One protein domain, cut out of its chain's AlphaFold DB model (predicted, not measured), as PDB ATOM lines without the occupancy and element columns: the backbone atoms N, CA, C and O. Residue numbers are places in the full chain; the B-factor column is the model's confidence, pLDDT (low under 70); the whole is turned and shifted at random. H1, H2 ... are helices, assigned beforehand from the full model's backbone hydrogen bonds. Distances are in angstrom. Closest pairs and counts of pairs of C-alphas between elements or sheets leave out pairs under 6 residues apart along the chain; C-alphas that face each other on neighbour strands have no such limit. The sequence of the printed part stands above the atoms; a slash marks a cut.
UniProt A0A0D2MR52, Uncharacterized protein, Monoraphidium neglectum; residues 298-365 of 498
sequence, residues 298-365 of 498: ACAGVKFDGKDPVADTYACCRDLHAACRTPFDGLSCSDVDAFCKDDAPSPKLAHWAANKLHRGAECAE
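Overview. This is residues 298 to 365 of the 498 residues of an uncharacterized protein of Monoraphidium neglectum (UniProt A0A0D2MR52). Two helices side by side, H1 and H2, form a hairpin, and a third helix, H3, crosses over one face of it at a steep angle, touching H2 but apart from H1. The unnamed stretch of residues 298 to 309 lies beside H3 and over the early part of H1, and residues 358 to 365 make a tail beyond H3. The printed part has 68 residues with three named helices, in the order H1, H2, H3, and no named strand; its class is all helix. It is compact, with a radius of gyration of the C-alphas of 11.1 A and spans of 30 by 25 by 18 A.

Along the chain. H1, the longest helix, holds residues 310 to 325 and measures 22.6 A from C-alpha 310 at (32.725, -5.049, -34.665) to C-alpha 325 at (26.470, 16.640, -35.200). H2 holds residues 333 to 342 and measures 14.2 A. H3 holds residues 347 to 357, measures 15.0 A and ends with C-alpha 357 at (29.479, 8.516, -20.164).

Arrangement. H1 and H2 touch and form a helical hairpin, at a shallow tilt of 16 degrees, opposite ways. Their closest C-alphas, those of Cys 324 and Cys 333, are 5.0 A apart. H2 and H3 only just touch, with 3 pairs of C-alphas within 8 A; the closest C-alphas, those of Val 336 and Leu 349, are 7.4 A apart. They run opposite ways at a steep tilt of 68 degrees, only just short of about perpendicular. H1 and H3 are apart. In H2 and H3 every O i to N i+4 pair is within hydrogen-bond range; in H1, 11 of 12 are.

Size, cuts and confidence. The two C-alphas farthest apart, those of Asp 342 and Ala 361, are 30.9 A apart. The printed part has no cut. The link from H1 to H2 is short and that from H2 to H3 is tight. The mean pLDDT of the printed part is 85.4, and residues 327 to 328 and 358 to 360 are under 70.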
ATOM      1  N   ALA A 298      25.755   3.101 -26.263       90.19
ATOM      2  CA  ALA A 298      26.329   1.987 -27.015       90.19
ATOM      3  C   ALA A 298      27.869   1.956 -26.965       90.19
ATOM      4  O   ALA A 298      28.468   0.906 -27.161       90.19
ATOM      5  N   CYS A 299      28.516   3.085 -26.670       90.75
ATOM      6  CA  CYS A 299      29.957   3.153 -26.447       90.75
ATOM      7  C   CYS A 299      30.373   2.746 -25.027       90.75
ATOM      8  O   CYS A 299      31.567   2.753 -24.718       90.75
ATOM      9  N   ALA A 300      29.430   2.410 -24.139       88.31
ATOM     10  CA  ALA A 300      29.758   1.946 -22.799       88.31
ATOM     11  C   ALA A 300      30.506   0.605 -22.882       88.31
ATOM     12  O   ALA A 300      29.927  -0.430 -23.191       88.31
ATOM     13  N   GLY A 301      31.810   0.632 -22.597       82.56
ATOM     14  CA  GLY A 301      32.681  -0.547 -22.650       82.56
ATOM     15  C   GLY A 301      33.553  -0.653 -23.902       82.56
ATOM     16  O   GLY A 301      34.447  -1.498 -23.918       82.56
ATOM     17  N   VAL A 302      33.363   0.227 -24.892       88.44
ATOM     18  CA  VAL A 302      34.269   0.360 -26.044       88.44
ATOM     19  C   VAL A 302      35.564   1.026 -25.576       88.44
ATOM     20  O   VAL A 302      35.541   2.070 -24.920       88.44
ATOM     21  N   LYS A 303      36.708   0.408 -25.874       87.44
ATOM     22  CA  LYS A 303      38.033   0.885 -25.447       87.44
ATOM     23  C   LYS A 303      38.626   1.922 -26.388       87.44
ATOM     24  O   LYS A 303      39.531   2.644 -25.971       87.44
ATOM     25  N   PHE A 304      38.130   2.002 -27.624       87.75
ATOM     26  CA  PHE A 304      38.640   2.886 -28.675       87.75
ATOM     27  C   PHE A 304      40.112   2.615 -29.022       87.75
ATOM     28  O   PHE A 304      40.833   3.521 -29.451       87.75
ATOM     29  N   ASP A 305      40.575   1.379 -28.815       88.19
ATOM     30  CA  ASP A 305      41.946   0.936 -29.102       88.19
ATOM     31  C   ASP A 305      42.070   0.197 -30.449       88.19
ATOM     32  O   ASP A 305      43.158  -0.266 -30.801       88.19
ATOM     33  N   GLY A 306      40.961   0.096 -31.190       84.38
ATOM     34  CA  GLY A 306      40.860  -0.611 -32.467       84.38
ATOM     35  C   GLY A 306      40.757  -2.130 -32.345       84.38
ATOM     36  O   GLY A 306      40.899  -2.839 -33.337       84.38
ATOM     37  N   LYS A 307      40.565  -2.659 -31.130       88.38
ATOM     38  CA  LYS A 307      40.434  -4.103 -30.866       88.38
ATOM     39  C   LYS A 307      39.060  -4.489 -30.327       88.38
ATOM     40  O   LYS A 307      38.863  -5.643 -29.938       88.38
ATOM     41  N   ASP A 308      38.140  -3.535 -30.264       86.00
ATOM     42  CA  ASP A 308      36.774  -3.760 -29.818       86.00
ATOM     43  C   ASP A 308      36.009  -4.652 -30.822       86.00
ATOM     44  O   ASP A 308      36.326  -4.674 -32.015       86.00
ATOM     45  N   PRO A 309      35.010  -5.436 -30.378       83.94
ATOM     46  CA  PRO A 309      34.187  -6.226 -31.287       83.94
ATOM     47  C   PRO A 309      33.468  -5.339 -32.314       83.94
ATOM     48  O   PRO A 309      32.949  -4.273 -31.978       83.94
ATOM     49  N   VAL A 310      33.362  -5.805 -33.563       80.75
ATOM     50  CA  VAL A 310      32.725  -5.049 -34.665       80.75
ATOM     51  C   VAL A 310      31.277  -4.662 -34.339       80.75
ATOM     52  O   VAL A 310      30.840  -3.562 -34.670       80.75
ATOM     53  N   ALA A 311      30.526  -5.542 -33.668       79.94
ATOM     54  CA  ALA A 311      29.136  -5.276 -33.295       79.94
ATOM     55  C   ALA A 311      29.008  -4.111 -32.294       79.94
ATOM     56  O   ALA A 311      28.169  -3.230 -32.486       79.94
ATOM     57  N   ASP A 312      29.874  -4.079 -31.278       82.44
ATOM     58  CA  ASP A 312      29.891  -3.025 -30.256       82.44
ATOM     59  C   ASP A 312      30.365  -1.697 -30.866       82.44
ATOM     60  O   ASP A 312      29.780  -0.637 -30.633       82.44
ATOM     61  N   THR A 313      31.364  -1.775 -31.748       86.12
ATOM     62  CA  THR A 313      31.907  -0.621 -32.473       86.12
ATOM     63  C   THR A 313      30.867  -0.008 -33.411       86.12
ATOM     64  O   THR A 313      30.726   1.209 -33.446       86.12
ATOM     65  N   TYR A 314      30.063  -0.818 -34.106       88.69
ATOM     66  CA  TYR A 314      29.011  -0.324 -35.001       88.69
ATOM     67  C   TYR A 314      27.928   0.472 -34.257       88.69
ATOM     68  O   TYR A 314      27.570   1.581 -34.668       88.69
ATOM     69  N   ALA A 315      27.414  -0.069 -33.148       87.81
ATOM     70  CA  ALA A 315      26.402   0.616 -32.348       87.81
ATOM     71  C   ALA A 315      26.963   1.908 -31.729       87.81
ATOM     72  O   ALA A 315      26.309   2.952 -31.787       87.81
ATOM     73  N   CYS A 316      28.198   1.861 -31.221       91.81
ATOM     74  CA  CYS A 316      28.904   3.037 -30.727       91.81
ATOM     75  C   CYS A 316      29.111   4.095 -31.822       91.81
ATOM     76  O   CYS A 316      28.835   5.272 -31.607       91.81
ATOM     77  N   CYS A 317      29.515   3.693 -33.026       92.19
ATOM     78  CA  CYS A 317      29.720   4.596 -34.154       92.19
ATOM     79  C   CYS A 317      28.456   5.347 -34.549       92.19
ATOM     80  O   CYS A 317      28.488   6.563 -34.732       92.19
ATOM     81  N   ARG A 318      27.315   4.656 -34.613       90.12
ATOM     82  CA  ARG A 318      26.026   5.306 -34.869       90.12
ATOM     83  C   ARG A 318      25.722   6.387 -33.824       90.12
ATOM     84  O   ARG A 318      25.279   7.476 -34.189       90.12
ATOM     85  N   ASP A 319      25.969   6.102 -32.550       89.62
ATOM     86  CA  ASP A 319      25.730   7.049 -31.462       89.62
ATOM     87  C   ASP A 319      26.720   8.227 -31.489       89.62
ATOM     88  O   ASP A 319      26.322   9.377 -31.303       89.62
ATOM     89  N   LEU A 320      27.996   7.978 -31.798       91.25
ATOM     90  CA  LEU A 320      29.007   9.027 -31.954       91.25
ATOM     91  C   LEU A 320      28.728   9.938 -33.148       91.25
ATOM     92  O   LEU A 320      28.926  11.147 -33.044       91.25
ATOM     93  N   HIS A 321      28.243   9.399 -34.268       90.81
ATOM     94  CA  HIS A 321      27.836  10.225 -35.407       90.81
ATOM     95  C   HIS A 321      26.639  11.116 -35.067       90.81
ATOM     96  O   HIS A 321      26.557  12.233 -35.574       90.81
ATOM     97  N   ALA A 322      25.718  10.655 -34.215       86.50
ATOM     98  CA  ALA A 322      24.649  11.509 -33.703       86.50
ATOM     99  C   ALA A 322      25.221  12.619 -32.801       86.50
ATOM    100  O   ALA A 322      24.933  13.794 -33.021       86.50
ATOM    101  N   ALA A 323      26.102  12.263 -31.862       88.31
ATOM    102  CA  ALA A 323      26.692  13.193 -30.898       88.31
ATOM    103  C   ALA A 323      27.736  14.169 -31.480       88.31
ATOM    104  O   ALA A 323      28.055  15.175 -30.859       88.31
ATOM    105  N   CYS A 324      28.333  13.896 -32.642       90.12
ATOM    106  CA  CYS A 324      29.273  14.838 -33.266       90.12
ATOM    107  C   CYS A 324      28.563  15.937 -34.064       90.12
ATOM    108  O   CYS A 324      29.162  16.961 -34.389       90.12
ATOM    109  N   ARG A 325      27.292  15.709 -34.415       83.75
ATOM    110  CA  ARG A 325      26.470  16.640 -35.200       83.75
ATOM    111  C   ARG A 325      25.685  17.598 -34.336       83.75
ATOM    112  O   ARG A 325      25.283  18.654 -34.817       83.75
ATOM    113  N   THR A 326      25.479  17.241 -33.079       78.94
ATOM    114  CA  THR A 326      24.979  18.166 -32.082       78.94
ATOM    115  C   THR A 326      25.996  19.291 -31.898       78.94
ATOM    116  O   THR A 326      27.169  19.058 -31.581       78.94
ATOM    117  N   PRO A 327      25.581  20.544 -32.133       66.75
ATOM    118  CA  PRO A 327      26.470  21.667 -31.935       66.75
ATOM    119  C   PRO A 327      26.899  21.722 -30.461       66.75
ATOM    120  O   PRO A 327      26.128  21.416 -29.555       66.75
ATOM    121  N   PHE A 328      28.151  22.119 -30.228       67.38
ATOM    122  CA  PHE A 328      28.746  22.297 -28.895       67.38
ATOM    123  C   PHE A 328      29.016  21.027 -28.076       67.38
ATOM    124  O   PHE A 328      29.479  21.142 -26.941       67.38
ATOM    125  N   ASP A 329      28.853  19.825 -28.636       77.06
ATOM    126  CA  ASP A 329      29.206  18.607 -27.895       77.06
ATOM    127  C   ASP A 329      30.717  18.394 -27.723       77.06
ATOM    128  O   ASP A 329      31.149  17.566 -26.914       77.06
ATOM    129  N   GLY A 330      31.532  19.175 -28.439       83.81
ATOM    130  CA  GLY A 330      32.994  19.124 -28.373       83.81
ATOM    131  C   GLY A 330      33.599  17.910 -29.083       83.81
ATOM    132  O   GLY A 330      34.789  17.646 -28.926       83.81
ATOM    133  N   LEU A 331      32.788  17.183 -29.857       89.44
ATOM    134  CA  LEU A 331      33.177  16.008 -30.624       89.44
ATOM    135  C   LEU A 331      33.329  16.369 -32.106       89.44
ATOM    136  O   LEU A 331      32.396  16.880 -32.718       89.44
ATOM    137  N   SER A 332      34.494  16.100 -32.700       91.06
ATOM    138  CA  SER A 332      34.692  16.324 -34.138       91.06
ATOM    139  C   SER A 332      34.140  15.154 -34.946       91.06
ATOM    140  O   SER A 332      34.594  14.024 -34.761       91.06
ATOM    141  N   CYS A 333      33.250  15.417 -35.908       91.94
ATOM    142  CA  CYS A 333      32.784  14.363 -36.814       91.94
ATOM    143  C   CYS A 333      33.917  13.743 -37.636       91.94
ATOM    144  O   CYS A 333      33.866  12.551 -37.895       91.94
ATOM    145  N   SER A 334      34.983  14.486 -37.959       92.75
ATOM    146  CA  SER A 334      36.140  13.901 -38.653       92.75
ATOM    147  C   SER A 334      36.857  12.838 -37.817       92.75
ATOM    148  O   SER A 334      37.364  11.863 -38.363       92.75
ATOM    149  N   ASP A 335      36.922  13.041 -36.495       91.75
ATOM    150  CA  ASP A 335      37.575  12.105 -35.577       91.75
ATOM    151  C   ASP A 335      36.695  10.855 -35.394       91.75
ATOM    152  O   ASP A 335      37.222   9.747 -35.316       91.75
ATOM    153  N   VAL A 336      35.365  11.027 -35.388       93.31
ATOM    154  CA  VAL A 336      34.395   9.919 -35.396       93.31
ATOM    155  C   VAL A 336      34.473   9.129 -36.701       93.31
ATOM    156  O   VAL A 336      34.624   7.914 -36.651       93.31
ATOM    157  N   ASP A 337      34.440   9.795 -37.857       93.44
ATOM    158  CA  ASP A 337      34.521   9.150 -39.173       93.44
ATOM    159  C   ASP A 337      35.814   8.329 -39.320       93.44
ATOM    160  O   ASP A 337      35.787   7.216 -39.843       93.44
ATOM    161  N   ALA A 338      36.947   8.854 -38.838       90.69
ATOM    162  CA  ALA A 338      38.230   8.153 -38.872       90.69
ATOM    163  C   ALA A 338      38.223   6.881 -38.007       90.69
ATOM    164  O   ALA A 338      38.688   5.832 -38.451       90.69
ATOM    165  N   PHE A 339      37.665   6.959 -36.795       91.06
ATOM    166  CA  PHE A 339      37.507   5.794 -35.923       91.06
ATOM    167  C   PHE A 339      36.569   4.754 -36.543       91.06
ATOM    168  O   PHE A 339      36.932   3.591 -36.650       91.06
ATOM    169  N   CYS A 340      35.403   5.184 -37.024       91.69
ATOM    170  CA  CYS A 340      34.352   4.294 -37.514       91.69
ATOM    171  C   CYS A 340      34.641   3.636 -38.864       91.69
ATOM    172  O   CYS A 340      33.939   2.703 -39.252       91.69
ATOM    173  N   LYS A 341      35.637   4.128 -39.604       91.50
ATOM    174  CA  LYS A 341      36.022   3.581 -40.905       91.50
ATOM    175  C   LYS A 341      37.179   2.591 -40.821       91.50
ATOM    176  O   LYS A 341      37.143   1.569 -41.500       91.50
ATOM    177  N   ASP A 342      38.202   2.930 -40.042       85.69
ATOM    178  CA  ASP A 342      39.482   2.217 -40.045       85.69
ATOM    179  C   ASP A 342      39.755   1.487 -38.716       85.69
ATOM    180  O   ASP A 342      40.860   0.978 -38.521       85.69
ATOM    181  N   ASP A 343      38.789   1.489 -37.783       81.44
ATOM    182  CA  ASP A 343      38.948   1.053 -36.385       81.44
ATOM    183  C   ASP A 343      40.214   1.657 -35.745       81.44
ATOM    184  O   ASP A 343      40.898   1.054 -34.916       81.44
ATOM    185  N   ALA A 344      40.581   2.869 -36.173       86.44
ATOM    186  CA  ALA A 344      41.833   3.494 -35.782       86.44
ATOM    187  C   ALA A 344      41.742   3.977 -34.328       86.44
ATOM    188  O   ALA A 344      40.795   4.686 -33.983       86.44
ATOM    189  N   PRO A 345      42.727   3.673 -33.465       89.25
ATOM    190  CA  PRO A 345      42.670   4.068 -32.067       89.25
ATOM    191  C   PRO A 345      42.569   5.589 -31.927       89.25
ATOM    192  O   PRO A 345      43.339   6.335 -32.538       89.25
ATOM    193  N   SER A 346      41.642   6.056 -31.089       92.88
ATOM    194  CA  SER A 346      41.373   7.485 -30.925       92.88
ATOM    195  C   SER A 346      41.354   7.893 -29.449       92.88
ATOM    196  O   SER A 346      40.314   7.818 -28.789       92.88
ATOM    197  N   PRO A 347      42.483   8.392 -28.901       90.88
ATOM    198  CA  PRO A 347      42.546   8.825 -27.504       90.88
ATOM    199  C   PRO A 347      41.626  10.021 -27.224       90.88
ATOM    200  O   PRO A 347      41.170  10.200 -26.097       90.88
ATOM    201  N   LYS A 348      41.318  10.828 -28.249       91.75
ATOM    202  CA  LYS A 348      40.354  11.928 -28.143       91.75
ATOM    203  C   LYS A 348      38.934  11.414 -27.927       91.75
ATOM    204  O   LYS A 348      38.260  11.915 -27.032       91.75
ATOM    205  N   LEU A 349      38.502  10.424 -28.715       91.31
ATOM    206  CA  LEU A 349      37.185   9.806 -28.549       91.31
ATOM    207  C   LEU A 349      37.097   9.082 -27.212       91.31
ATOM    208  O   LEU A 349      36.121   9.282 -26.503       91.31
ATOM    209  N   ALA A 350      38.141   8.347 -26.820       89.75
ATOM    210  CA  ALA A 350      38.199   7.693 -25.515       89.75
ATOM    211  C   ALA A 350      38.027   8.698 -24.362       89.75
ATOM    212  O   ALA A 350      37.210   8.493 -23.466       89.75
ATOM    213  N   HIS A 351      38.755   9.818 -24.401       90.50
ATOM    214  CA  HIS A 351      38.657  10.869 -23.388       90.50
ATOM    215  C   HIS A 351      37.288  11.566 -23.396       90.50
ATOM    216  O   HIS A 351      36.707  11.817 -22.340       90.50
ATOM    217  N   TRP A 352      36.756  11.885 -24.578       91.81
ATOM    218  CA  TRP A 352      35.432  12.488 -24.716       91.81
ATOM    219  C   TRP A 352      34.330  11.549 -24.203       91.81
ATOM    220  O   TRP A 352      33.508  11.965 -23.388       91.81
ATOM    221  N   ALA A 353      34.366  10.278 -24.612       87.44
ATOM    222  CA  ALA A 353      33.404   9.255 -24.225       87.44
ATOM    223  C   ALA A 353      33.451   9.013 -22.719       87.44
ATOM    224  O   ALA A 353      32.402   9.021 -22.089       87.44
ATOM    225  N   ALA A 354      34.643   8.911 -22.119       84.94
ATOM    226  CA  ALA A 354      34.781   8.835 -20.669       84.94
ATOM    227  C   ALA A 354      34.056  10.009 -19.993       84.94
ATOM    228  O   ALA A 354      33.188   9.788 -19.160       84.94
ATOM    229  N   ASN A 355      34.322  11.249 -20.421       86.38
ATOM    230  CA  ASN A 355      33.714  12.442 -19.825       86.38
ATOM    231  C   ASN A 355      32.192  12.535 -19.987       86.38
ATOM    232  O   ASN A 355      31.516  13.038 -19.088       86.38
ATOM    233  N   LYS A 356      31.651  12.060 -21.110       83.44
ATOM    234  CA  LYS A 356      30.211  12.106 -21.403       83.44
ATOM    235  C   LYS A 356      29.443  10.914 -20.827       83.44
ATOM    236  O   LYS A 356      28.276  11.069 -20.494       83.44
ATOM    237  N   LEU A 357      30.089   9.760 -20.655       77.25
ATOM    238  CA  LEU A 357      29.479   8.516 -20.164       77.25
ATOM    239  C   LEU A 357      29.613   8.300 -18.652       77.25
ATOM    240  O   LEU A 357      29.106   7.305 -18.141       77.25
ATOM    241  N   HIS A 358      30.228   9.226 -17.901       59.88
ATOM    242  CA  HIS A 358      30.357   9.123 -16.433       59.88
ATOM    243  C   HIS A 358      29.020   8.983 -15.687       59.88
ATOM    244  O   HIS A 358      28.995   8.646 -14.504       59.88
ATOM    245  N   ARG A 359      27.891   9.219 -16.358       62.44
ATOM    246  CA  ARG A 359      26.549   9.086 -15.798       62.44
ATOM    247  C   ARG A 359      25.913   7.772 -16.239       62.44
ATOM    248  O   ARG A 359      24.956   7.763 -17.001       62.44
ATOM    249  N   GLY A 360      26.410   6.651 -15.713       62.72
ATOM    250  CA  GLY A 360      25.846   5.322 -16.002       62.72
ATOM    251  C   GLY A 360      24.331   5.210 -15.747       62.72
ATOM    252  O   GLY A 360      23.664   4.407 -16.391       62.72
ATOM    253  N   ALA A 361      23.771   6.059 -14.877       73.25
ATOM    254  CA  ALA A 361      22.328   6.167 -14.660       73.25
ATOM    255  C   ALA A 361      21.554   6.631 -15.910       73.25
ATOM    256  O   ALA A 361      20.460   6.136 -16.156       73.25
ATOM    257  N   GLU A 362      22.122   7.523 -16.728       73.62
ATOM    258  CA  GLU A 362      21.476   8.024 -17.953       73.62
ATOM    259  C   GLU A 362      21.439   6.955 -19.059       73.62
ATOM    260  O   GLU A 362      20.596   7.007 -19.950       73.62
ATOM    261  N   CYS A 363      22.301   5.938 -18.967       83.94
ATOM    262  CA  CYS A 363      22.307   4.805 -19.887       83.94
ATOM    263  C   CYS A 363      21.323   3.689 -19.523       83.94
ATOM    264  O   CYS A 363      21.120   2.788 -20.332       83.94
ATOM    265  N   ALA A 364      20.684   3.737 -18.350       82.69
ATOM    266  CA  ALA A 364      19.719   2.715 -17.946       82.69
ATOM    267  C   ALA A 364      18.448   2.715 -18.821       82.69
ATOM    268  O   ALA A 364      17.829   1.669 -19.004       82.69
ATOM    269  N   GLU A 365      18.078   3.869 -19.382       80.06
ATOM    270  CA  GLU A 365      16.893   4.033 -20.239       80.06
ATOM    271  C   GLU A 365      17.199   3.870 -21.738       80.06
ATOM    272  O   GLU A 365      16.296   3.937 -22.575       80.06
TER     273      GLU A 365